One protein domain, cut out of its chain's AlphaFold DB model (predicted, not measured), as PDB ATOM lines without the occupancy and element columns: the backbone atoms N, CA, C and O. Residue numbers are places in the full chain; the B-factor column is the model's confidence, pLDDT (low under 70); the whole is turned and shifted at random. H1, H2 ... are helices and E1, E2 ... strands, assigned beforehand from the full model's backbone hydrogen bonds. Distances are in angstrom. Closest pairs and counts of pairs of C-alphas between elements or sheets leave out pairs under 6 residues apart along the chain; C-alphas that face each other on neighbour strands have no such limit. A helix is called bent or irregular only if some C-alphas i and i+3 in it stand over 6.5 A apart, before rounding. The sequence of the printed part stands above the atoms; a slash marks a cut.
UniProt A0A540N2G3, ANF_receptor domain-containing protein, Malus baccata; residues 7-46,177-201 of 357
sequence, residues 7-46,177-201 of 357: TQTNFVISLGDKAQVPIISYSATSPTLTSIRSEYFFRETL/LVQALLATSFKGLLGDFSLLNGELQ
ATOM      1  N   THR A   7     172.495 187.441 171.414       81.69
ATOM      2  CA  THR A   7     172.418 187.569 169.950       81.69
ATOM      3  C   THR A   7     172.280 189.026 169.509       81.69
ATOM      4  O   THR A   7     173.029 189.479 168.649       81.69
ATOM      5  N   GLN A   8     171.357 189.783 170.111       81.06
ATOM      6  CA  GLN A   8     171.202 191.209 169.807       81.06
ATOM      7  C   GLN A   8     172.430 192.012 170.257       81.06
ATOM      8  O   GLN A   8     172.866 192.920 169.557       81.06
ATOM      9  N   THR A   9     173.013 191.655 171.402       81.62
ATOM     10  CA  THR A   9     174.213 192.310 171.940       81.62
ATOM     11  C   THR A   9     175.399 192.162 171.004       81.62
ATOM     12  O   THR A   9     176.040 193.161 170.698       81.62
ATOM     13  N   ASN A  10     175.620 190.964 170.458       81.50
ATOM     14  CA  ASN A  10     176.665 190.716 169.467       81.50
ATOM     15  C   ASN A  10     176.565 191.676 168.264       81.50
ATOM     16  O   ASN A  10     177.564 192.229 167.817       81.50
ATOM     17  N   PHE A  11     175.347 191.941 167.778       82.81
ATOM     18  CA  PHE A  11     175.129 192.886 166.681       82.81
ATOM     19  C   PHE A  11     175.418 194.342 167.085       82.81
ATOM     20  O   PHE A  11     176.132 195.058 166.381       82.81
ATOM     21  N   VAL A  12     174.888 194.786 168.230       83.81
ATOM     22  CA  VAL A  12     174.956 196.194 168.665       83.81
ATOM     23  C   VAL A  12     176.366 196.622 169.083       83.81
ATOM     24  O   VAL A  12     176.690 197.798 168.930       83.81
ATOM     25  N   ILE A  13     177.227 195.703 169.539       83.12
ATOM     26  CA  ILE A  13     178.625 196.023 169.895       83.12
ATOM     27  C   ILE A  13     179.358 196.686 168.722       83.12
ATOM     28  O   ILE A  13     179.976 197.729 168.904       83.12
ATOM     29  N   SER A  14     179.193 196.165 167.502       80.00
ATOM     30  CA  SER A  14     179.824 196.739 166.304       80.00
ATOM     31  C   SER A  14     179.373 198.177 165.999       80.00
ATOM     32  O   SER A  14     180.154 198.992 165.500       80.00
ATOM     33  N   LEU A  15     178.119 198.514 166.322       81.44
ATOM     34  CA  LEU A  15     177.600 199.879 166.219       81.44
ATOM     35  C   LEU A  15     178.188 200.768 167.318       81.44
ATOM     36  O   LEU A  15     178.552 201.903 167.028       81.44
ATOM     37  N   GLY A  16     178.289 200.249 168.543       79.81
ATOM     38  CA  GLY A  16     178.919 200.922 169.678       79.81
ATOM     39  C   GLY A  16     180.371 201.291 169.398       79.81
ATOM     40  O   GLY A  16     180.737 202.449 169.570       79.81
ATOM     41  N   ASP A  17     181.157 200.354 168.862       81.75
ATOM     42  CA  ASP A  17     182.550 200.583 168.460       81.75
ATOM     43  C   ASP A  17     182.661 201.676 167.395       81.75
ATOM     44  O   ASP A  17     183.466 202.599 167.510       81.75
ATOM     45  N   LYS A  18     181.812 201.608 166.364       81.31
ATOM     46  CA  LYS A  18     181.813 202.592 165.275       81.31
ATOM     47  C   LYS A  18     181.370 203.979 165.738       81.31
ATOM     48  O   LYS A  18     181.867 204.979 165.225       81.31
ATOM     49  N   ALA A  19     180.412 204.039 166.658       81.44
ATOM     50  CA  ALA A  19     179.893 205.282 167.214       81.44
ATOM     51  C   ALA A  19     180.724 205.803 168.398       81.44
ATOM     52  O   ALA A  19     180.481 206.923 168.837       81.44
ATOM     53  N   GLN A  20     181.666 205.004 168.914       80.44
ATOM     54  CA  GLN A  20     182.402 205.251 170.158       80.44
ATOM     55  C   GLN A  20     181.474 205.514 171.355       80.44
ATOM     56  O   GLN A  20     181.743 206.348 172.219       80.44
ATOM     57  N   VAL A  21     180.352 204.793 171.402       78.06
ATOM     58  CA  VAL A  21     179.344 204.907 172.461       78.06
ATOM     59  C   VAL A  21     179.362 203.635 173.306       78.06
ATOM     60  O   VAL A  21     179.124 202.556 172.756       78.06
ATOM     61  N   PRO A  22     179.579 203.735 174.633       77.44
ATOM     62  CA  PRO A  22     179.521 202.580 175.514       77.44
ATOM     63  C   PRO A  22     178.172 201.854 175.458       77.44
ATOM     64  O   PRO A  22     177.111 202.445 175.675       77.44
ATOM     65  N   ILE A  23     178.218 200.549 175.213       79.94
ATOM     66  CA  ILE A  23     177.077 199.642 175.239       79.94
ATOM     67  C   ILE A  23     177.121 198.865 176.548       79.94
ATOM     68  O   ILE A  23     177.998 198.032 176.757       79.94
ATOM     69  N   ILE A  24     176.144 199.120 177.414       80.44
ATOM     70  CA  ILE A  24     175.981 198.410 178.685       80.44
ATOM     71  C   ILE A  24     174.856 197.383 178.531       80.44
ATOM     72  O   ILE A  24     173.700 197.767 178.309       80.44
ATOM     73  N   SER A  25     175.177 196.092 178.646       80.12
ATOM     74  CA  SER A  25     174.182 195.011 178.697       80.12
ATOM     75  C   SER A  25     174.031 194.457 180.111       80.12
ATOM     76  O   SER A  25     175.009 194.140 180.790       80.12
ATOM     77  N   TYR A  26     172.779 194.300 180.534       78.62
ATOM     78  CA  TYR A  26     172.415 193.817 181.865       78.62
ATOM     79  C   TYR A  26     171.975 192.342 181.877       78.62
ATOM     80  O   TYR A  26     171.756 191.774 182.943       78.62
ATOM     81  N   SER A  27     171.827 191.707 180.709       75.75
ATOM     82  CA  SER A  27     171.246 190.359 180.581       75.75
ATOM     83  C   SER A  27     171.973 189.444 179.592       75.75
ATOM     84  O   SER A  27     171.693 188.248 179.560       75.75
ATOM     85  N   ALA A  28     172.918 189.957 178.800       80.38
ATOM     86  CA  ALA A  28     173.668 189.151 177.844       80.38
ATOM     87  C   ALA A  28     174.833 188.407 178.511       80.38
ATOM     88  O   ALA A  28     175.894 188.971 178.753       80.38
ATOM     89  N   THR A  29     174.657 187.121 178.795       79.50
ATOM     90  CA  THR A  29     175.618 186.318 179.572       79.50
ATOM     91  C   THR A  29     176.645 185.565 178.715       79.50
ATOM     92  O   THR A  29     177.619 185.046 179.264       79.50
ATOM     93  N   SER A  30     176.494 185.550 177.379       82.88
ATOM     94  CA  SER A  30     177.342 184.722 176.505       82.88
ATOM     95  C   SER A  30     178.832 185.092 176.613       82.88
ATOM     96  O   SER A  30     179.175 186.277 176.509       82.88
ATOM     97  N   PRO A  31     179.739 184.109 176.762       81.38
ATOM     98  CA  PRO A  31     181.178 184.363 176.810       81.38
ATOM     99  C   PRO A  31     181.769 184.863 175.484       81.38
ATOM    100  O   PRO A  31     182.850 185.445 175.473       81.38
ATOM    101  N   THR A  32     181.096 184.636 174.349       82.12
ATOM    102  CA  THR A  32     181.613 185.042 173.027       82.12
ATOM    103  C   THR A  32     181.633 186.552 172.843       82.12
ATOM    104  O   THR A  32     182.428 187.052 172.053       82.12
ATOM    105  N   LEU A  33     180.820 187.285 173.607       80.31
ATOM    106  CA  LEU A  33     180.803 188.748 173.590       80.31
ATOM    107  C   LEU A  33     182.133 189.334 174.077       80.31
ATOM    108  O   LEU A  33     182.606 190.325 173.532       80.31
ATOM    109  N   THR A  34     182.786 188.671 175.036       78.62
ATOM    110  CA  THR A  34     184.126 189.028 175.521       78.62
ATOM    111  C   THR A  34     185.176 188.900 174.412       78.62
ATOM    112  O   THR A  34     186.094 189.715 174.308       78.62
ATOM    113  N   SER A  35     185.030 187.899 173.536       74.38
ATOM    114  CA  SER A  35     185.954 187.647 172.422       74.38
ATOM    115  C   SER A  35     185.911 188.720 171.335       74.38
ATOM    116  O   SER A  35     186.845 188.796 170.540       74.38
ATOM    117  N   ILE A  36     184.869 189.558 171.308       76.88
ATOM    118  CA  ILE A  36     184.770 190.697 170.387       76.88
ATOM    119  C   ILE A  36     185.824 191.762 170.731       76.88
ATOM    120  O   ILE A  36     186.247 192.503 169.850       76.88
ATOM    121  N   ARG A  37     186.312 191.787 171.987       78.50
ATOM    122  CA  ARG A  37     187.362 192.703 172.476       78.50
ATOM    123  C   ARG A  37     187.039 194.184 172.240       78.50
ATOM    124  O   ARG A  37     187.940 194.988 172.023       78.50
ATOM    125  N   SER A  38     185.756 194.532 172.292       81.81
ATOM    126  CA  SER A  38     185.302 195.919 172.219       81.81
ATOM    127  C   SER A  38     185.678 196.666 173.500       81.81
ATOM    128  O   SER A  38     185.349 196.225 174.600       81.81
ATOM    129  N   GLU A  39     186.324 197.822 173.353       82.12
ATOM    130  CA  GLU A  39     186.621 198.745 174.461       82.12
ATOM    131  C   GLU A  39     185.379 199.529 174.918       82.12
ATOM    132  O   GLU A  39     185.391 200.175 175.965       82.12
ATOM    133  N   TYR A  40     184.291 199.458 174.146       82.81
ATOM    134  CA  TYR A  40     183.031 200.148 174.404       82.81
ATOM    135  C   TYR A  40     181.940 199.203 174.917       82.81
ATOM    136  O   TYR A  40     180.822 199.649 175.158       82.81
ATOM    137  N   PHE A  41     182.221 197.914 175.114       86.38
ATOM    138  CA  PHE A  41     181.245 196.965 175.644       86.38
ATOM    139  C   PHE A  41     181.431 196.724 177.143       86.38
ATOM    140  O   PHE A  41     182.511 196.374 177.612       86.38
ATOM    141  N   PHE A  42     180.335 196.866 177.885       82.75
ATOM    142  CA  PHE A  42     180.272 196.657 179.323       82.75
ATOM    143  C   PHE A  42     179.129 195.708 179.668       82.75
ATOM    144  O   PHE A  42     178.021 195.807 179.129       82.75
ATOM    145  N   ARG A  43     179.375 194.802 180.610       81.50
ATOM    146  CA  ARG A  43     178.404 193.807 181.047       81.50
ATOM    147  C   ARG A  43     178.226 193.833 182.559       81.50
ATOM    148  O   ARG A  43     179.143 193.511 183.312       81.50
ATOM    149  N   GLU A  44     176.999 194.127 182.980       76.69
ATOM    150  CA  GLU A  44     176.581 194.158 184.390       76.69
ATOM    151  C   GLU A  44     176.056 192.803 184.898       76.69
ATOM    152  O   GLU A  44     175.701 192.668 186.067       76.69
ATOM    153  N   THR A  45     176.010 191.789 184.034       73.50
ATOM    154  CA  THR A  45     175.667 190.406 184.391       73.50
ATOM    155  C   THR A  45     176.884 189.485 184.350       73.50
ATOM    156  O   THR A  45     177.931 189.805 183.785       73.50
ATOM    157  N   LEU A  46     176.755 188.315 184.965       75.81
ATOM    158  CA  LEU A  46     177.823 187.329 185.012       75.81
ATOM    159  C   LEU A  46     178.004 186.652 183.653       75.81
ATOM    160  O   LEU A  46     177.044 186.291 182.976       75.81
ATOM    161  N   LEU A 177     184.524 208.439 179.476       67.31
ATOM    162  CA  LEU A 177     183.338 207.706 179.935       67.31
ATOM    163  C   LEU A 177     183.629 206.208 180.113       67.31
ATOM    164  O   LEU A 177     183.203 205.613 181.100       67.31
ATOM    165  N   VAL A 178     184.403 205.616 179.198       70.19
ATOM    166  CA  VAL A 178     184.879 204.226 179.296       70.19
ATOM    167  C   VAL A 178     185.743 204.055 180.550       70.19
ATOM    168  O   VAL A 178     185.524 203.134 181.334       70.19
ATOM    169  N   GLN A 179     186.672 204.985 180.802       69.69
ATOM    170  CA  GLN A 179     187.518 204.960 182.000       69.69
ATOM    171  C   GLN A 179     186.719 205.138 183.295       69.69
ATOM    172  O   GLN A 179     186.973 204.427 184.266       69.69
ATOM    173  N   ALA A 180     185.730 206.037 183.314       72.25
ATOM    174  CA  ALA A 180     184.856 206.235 184.468       72.25
ATOM    175  C   ALA A 180     184.039 204.970 184.790       72.25
ATOM    176  O   ALA A 180     183.920 204.596 185.958       72.25
ATOM    177  N   LEU A 181     183.533 204.272 183.766       72.50
ATOM    178  CA  LEU A 181     182.825 203.001 183.932       72.50
ATOM    179  C   LEU A 181     183.743 201.896 184.479       72.50
ATOM    180  O   LEU A 181     183.355 201.203 185.416       72.50
ATOM    181  N   LEU A 182     184.974 201.762 183.967       77.88
ATOM    182  CA  LEU A 182     185.950 200.776 184.468       77.88
ATOM    183  C   LEU A 182     186.430 201.080 185.898       77.88
ATOM    184  O   LEU A 182     186.686 200.158 186.667       77.88
ATOM    185  N   ALA A 183     186.540 202.359 186.271       77.31
ATOM    186  CA  ALA A 183     186.957 202.785 187.609       77.31
ATOM    187  C   ALA A 183     185.835 202.697 188.660       77.31
ATOM    188  O   ALA A 183     186.087 202.873 189.856       77.31
ATOM    189  N   THR A 184     184.593 202.443 188.239       74.94
ATOM    190  CA  THR A 184     183.444 202.389 189.143       74.94
ATOM    191  C   THR A 184     183.512 201.140 190.023       74.94
ATOM    192  O   THR A 184     183.479 200.008 189.540       74.94
ATOM    193  N   SER A 185     183.549 201.352 191.341       76.06
ATOM    194  CA  SER A 185     183.354 200.302 192.340       76.06
ATOM    195  C   SER A 185     182.438 200.789 193.457       76.06
ATOM    196  O   SER A 185     182.545 201.924 193.922       76.06
ATOM    197  N   PHE A 186     181.491 199.950 193.864       74.75
ATOM    198  CA  PHE A 186     180.553 200.261 194.942       74.75
ATOM    199  C   PHE A 186     180.001 198.978 195.557       74.75
ATOM    200  O   PHE A 186     180.064 197.913 194.956       74.75
ATOM    201  N   LYS A 187     179.416 199.062 196.752       72.38
ATOM    202  CA  LYS A 187     178.751 197.917 197.381       72.38
ATOM    203  C   LYS A 187     177.271 197.890 197.005       72.38
ATOM    204  O   LYS A 187     176.522 198.778 197.405       72.38
ATOM    205  N   GLY A 188     176.863 196.897 196.221       65.69
ATOM    206  CA  GLY A 188     175.487 196.695 195.762       65.69
ATOM    207  C   GLY A 188     174.739 195.604 196.536       65.69
ATOM    208  O   GLY A 188     175.258 194.998 197.474       65.69
ATOM    209  N   LEU A 189     173.505 195.312 196.110       58.56
ATOM    210  CA  LEU A 189     172.648 194.276 196.716       58.56
ATOM    211  C   LEU A 189     173.210 192.849 196.574       58.56
ATOM    212  O   LEU A 189     172.871 191.977 197.370       58.56
ATOM    213  N   LEU A 190     174.057 192.615 195.569       52.66
ATOM    214  CA  LEU A 190     174.670 191.315 195.267       52.66
ATOM    215  C   LEU A 190     176.128 191.208 195.748       52.66
ATOM    216  O   LEU A 190     176.802 190.230 195.435       52.66
ATOM    217  N   GLY A 191     176.602 192.186 196.527       64.69
ATOM    218  CA  GLY A 191     177.982 192.268 197.002       64.69
ATOM    219  C   GLY A 191     178.746 193.433 196.383       64.69
ATOM    220  O   GLY A 191     178.152 194.413 195.928       64.69
ATOM    221  N   ASP A 192     180.070 193.342 196.413       69.94
ATOM    222  CA  ASP A 192     180.938 194.379 195.867       69.94
ATOM    223  C   ASP A 192     180.870 194.352 194.334       69.94
ATOM    224  O   ASP A 192     181.132 193.335 193.694       69.94
ATOM    225  N   PHE A 193     180.473 195.474 193.747       75.50
ATOM    226  CA  PHE A 193     180.460 195.697 192.313       75.50
ATOM    227  C   PHE A 193     181.811 196.256 191.879       75.50
ATOM    228  O   PHE A 193     182.281 197.265 192.409       75.50
ATOM    229  N   SER A 194     182.404 195.620 190.876       78.50
ATOM    230  CA  SER A 194     183.577 196.111 190.158       78.50
ATOM    231  C   SER A 194     183.617 195.474 188.776       78.50
ATOM    232  O   SER A 194     183.344 194.274 188.650       78.50
ATOM    233  N   LEU A 195     183.998 196.250 187.764       74.69
ATOM    234  CA  LEU A 195     184.198 195.756 186.405       74.69
ATOM    235  C   LEU A 195     185.693 195.554 186.146       74.69
ATOM    236  O   LEU A 195     186.483 196.483 186.281       74.69
ATOM    237  N   LEU A 196     186.085 194.349 185.741       74.12
ATOM    238  CA  LEU A 196     187.423 194.075 185.211       74.12
ATOM    239  C   LEU A 196     187.279 193.821 183.714       74.12
ATOM    240  O   LEU A 196     186.521 192.938 183.316       74.12
ATOM    241  N   ASN A 197     187.983 194.605 182.895       74.12
ATOM    242  CA  ASN A 197     187.890 194.561 181.430       74.12
ATOM    243  C   ASN A 197     186.440 194.679 180.914       74.12
ATOM    244  O   ASN A 197     186.039 193.953 180.012       74.12
ATOM    245  N   GLY A 198     185.644 195.559 181.529       73.88
ATOM    246  CA  GLY A 198     184.243 195.784 181.159       73.88
ATOM    247  C   GLY A 198     183.254 194.765 181.733       73.88
ATOM    248  O   GLY A 198     182.064 194.870 181.453       73.88
ATOM    249  N   GLU A 199     183.693 193.808 182.558       79.31
ATOM    250  CA  GLU A 199     182.842 192.707 183.028       79.31
ATOM    251  C   GLU A 199     182.773 192.571 184.545       79.31
ATOM    252  O   GLU A 199     183.791 192.653 185.240       79.31
ATOM    253  N   LEU A 200     181.572 192.267 185.046       78.94
ATOM    254  CA  LEU A 200     181.343 191.969 186.456       78.94
ATOM    255  C   LEU A 200     182.163 190.751 186.912       78.94
ATOM    256  O   LEU A 200     182.060 189.661 186.343       78.94
ATOM    257  N   GLN A 201     182.956 190.933 187.970       69.94
ATOM    258  CA  GLN A 201     183.822 189.886 188.512       69.94
ATOM    259  C   GLN A 201     183.208 189.122 189.686       69.94
ATOM    260  O   GLN A 201     182.525 189.690 190.528       69.94
TER     261      GLN A 201
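AT A GLANCE: This is residues 7 to 46 and 177 to 201 of the 357 residues of the protein "ANF_receptor domain-containing protein" of Malus baccata (UniProt A0A540N2G3). Picture two parts end to end: at one end H1 packs along a small two-stranded sheet, E1 and E2, with the short H2 near the helix and E2; at the other end the hairpin of E3 and E4 reaches away, with H3 packed on E4. E2 lies in the middle of the whole, its centre 0.9 A from the mean of the C-alphas, and after E4 the printed part folds back on the end of that strand, with residues 199 to 200 in a short antiparallel pairing with residues 195 to 196 of E4. The printed part has 65 residues, with three named helices and four named strands in the order H1, E1, H2, E2, H3, E3, E4; E1 and E2 are parallel, E3 and E4 antiparallel, and the class is mixed, helices and strands. It is compact, with a radius of gyration of the C-alphas of 11.5 A and spans of 32 by 23 by 16 A.

IN THESE COORDINATES: Find C-alpha 7 at (172.418, 187.569, 169.950); from there H1 runs 19.4 A to residue 19. It is neither bent nor irregular, but only just: C-alphas 11 and 14 are 6.1 A apart. Next come E1, residues 23 to 25, H2, residues 32 to 35, and E2, residues 41 to 43. Past the cut, H3 begins at C-alpha 177, (183.338, 207.706, 179.935), and covers residues 177 to 183 in 9.8 A. E3 is residues 185 to 188, 9.3 A, and E4 is residues 191 to 196, 15.2 A, ending at C-alpha 196, (187.423, 194.075, 185.211).

HOW THE PARTS SIT: Look first at E1 and E2, parallel at 21 degrees, where N 42 and O 23 are within hydrogen-bond range at 2.8 A. E1, H2 and E2 form a strand-helix-strand unit, two parallel neighbour strands joined through a helix, with a right-handed crossover. From H1, the closest C-alphas to E1 are those of Gly 16 and Ile 23, 6.0 A, and to E2 those of Ile 13 and Phe 41, 6.4 A. H1 and H2 are close but not clearly touching, with the C-alphas of Asn 10 and Leu 33 closest at 6.2 A. H2 and E2 are near each other, with 6 pairs of C-alphas within 10 A. E3 and E4 form a hairpin, antiparallel at 148 degrees, with N 193 and O 186 at 2.8 A. H3 comes closest to E4 at the C-alphas of Leu 182 and Leu 195, 5.7 A. E2 and E4 are only just apart, at 8.1 A. Each O i to N i+4 pair is within hydrogen-bond range in H3, 7 of 9 are in H1, and H2 is too short for such a pair.

THE WHOLE: The C-alphas farthest apart are those of Lys 18 and Leu 189, 33.8 A. Residues 47 to 176 are not printed, and C-alphas 46 and 177 stand 21.7 A apart across the cut. Of the links that are printed whole, none is long. In the pLDDT column, the mean of the printed part is 77.0; residues 177, 179, 188 to 192 and 201 are under 70.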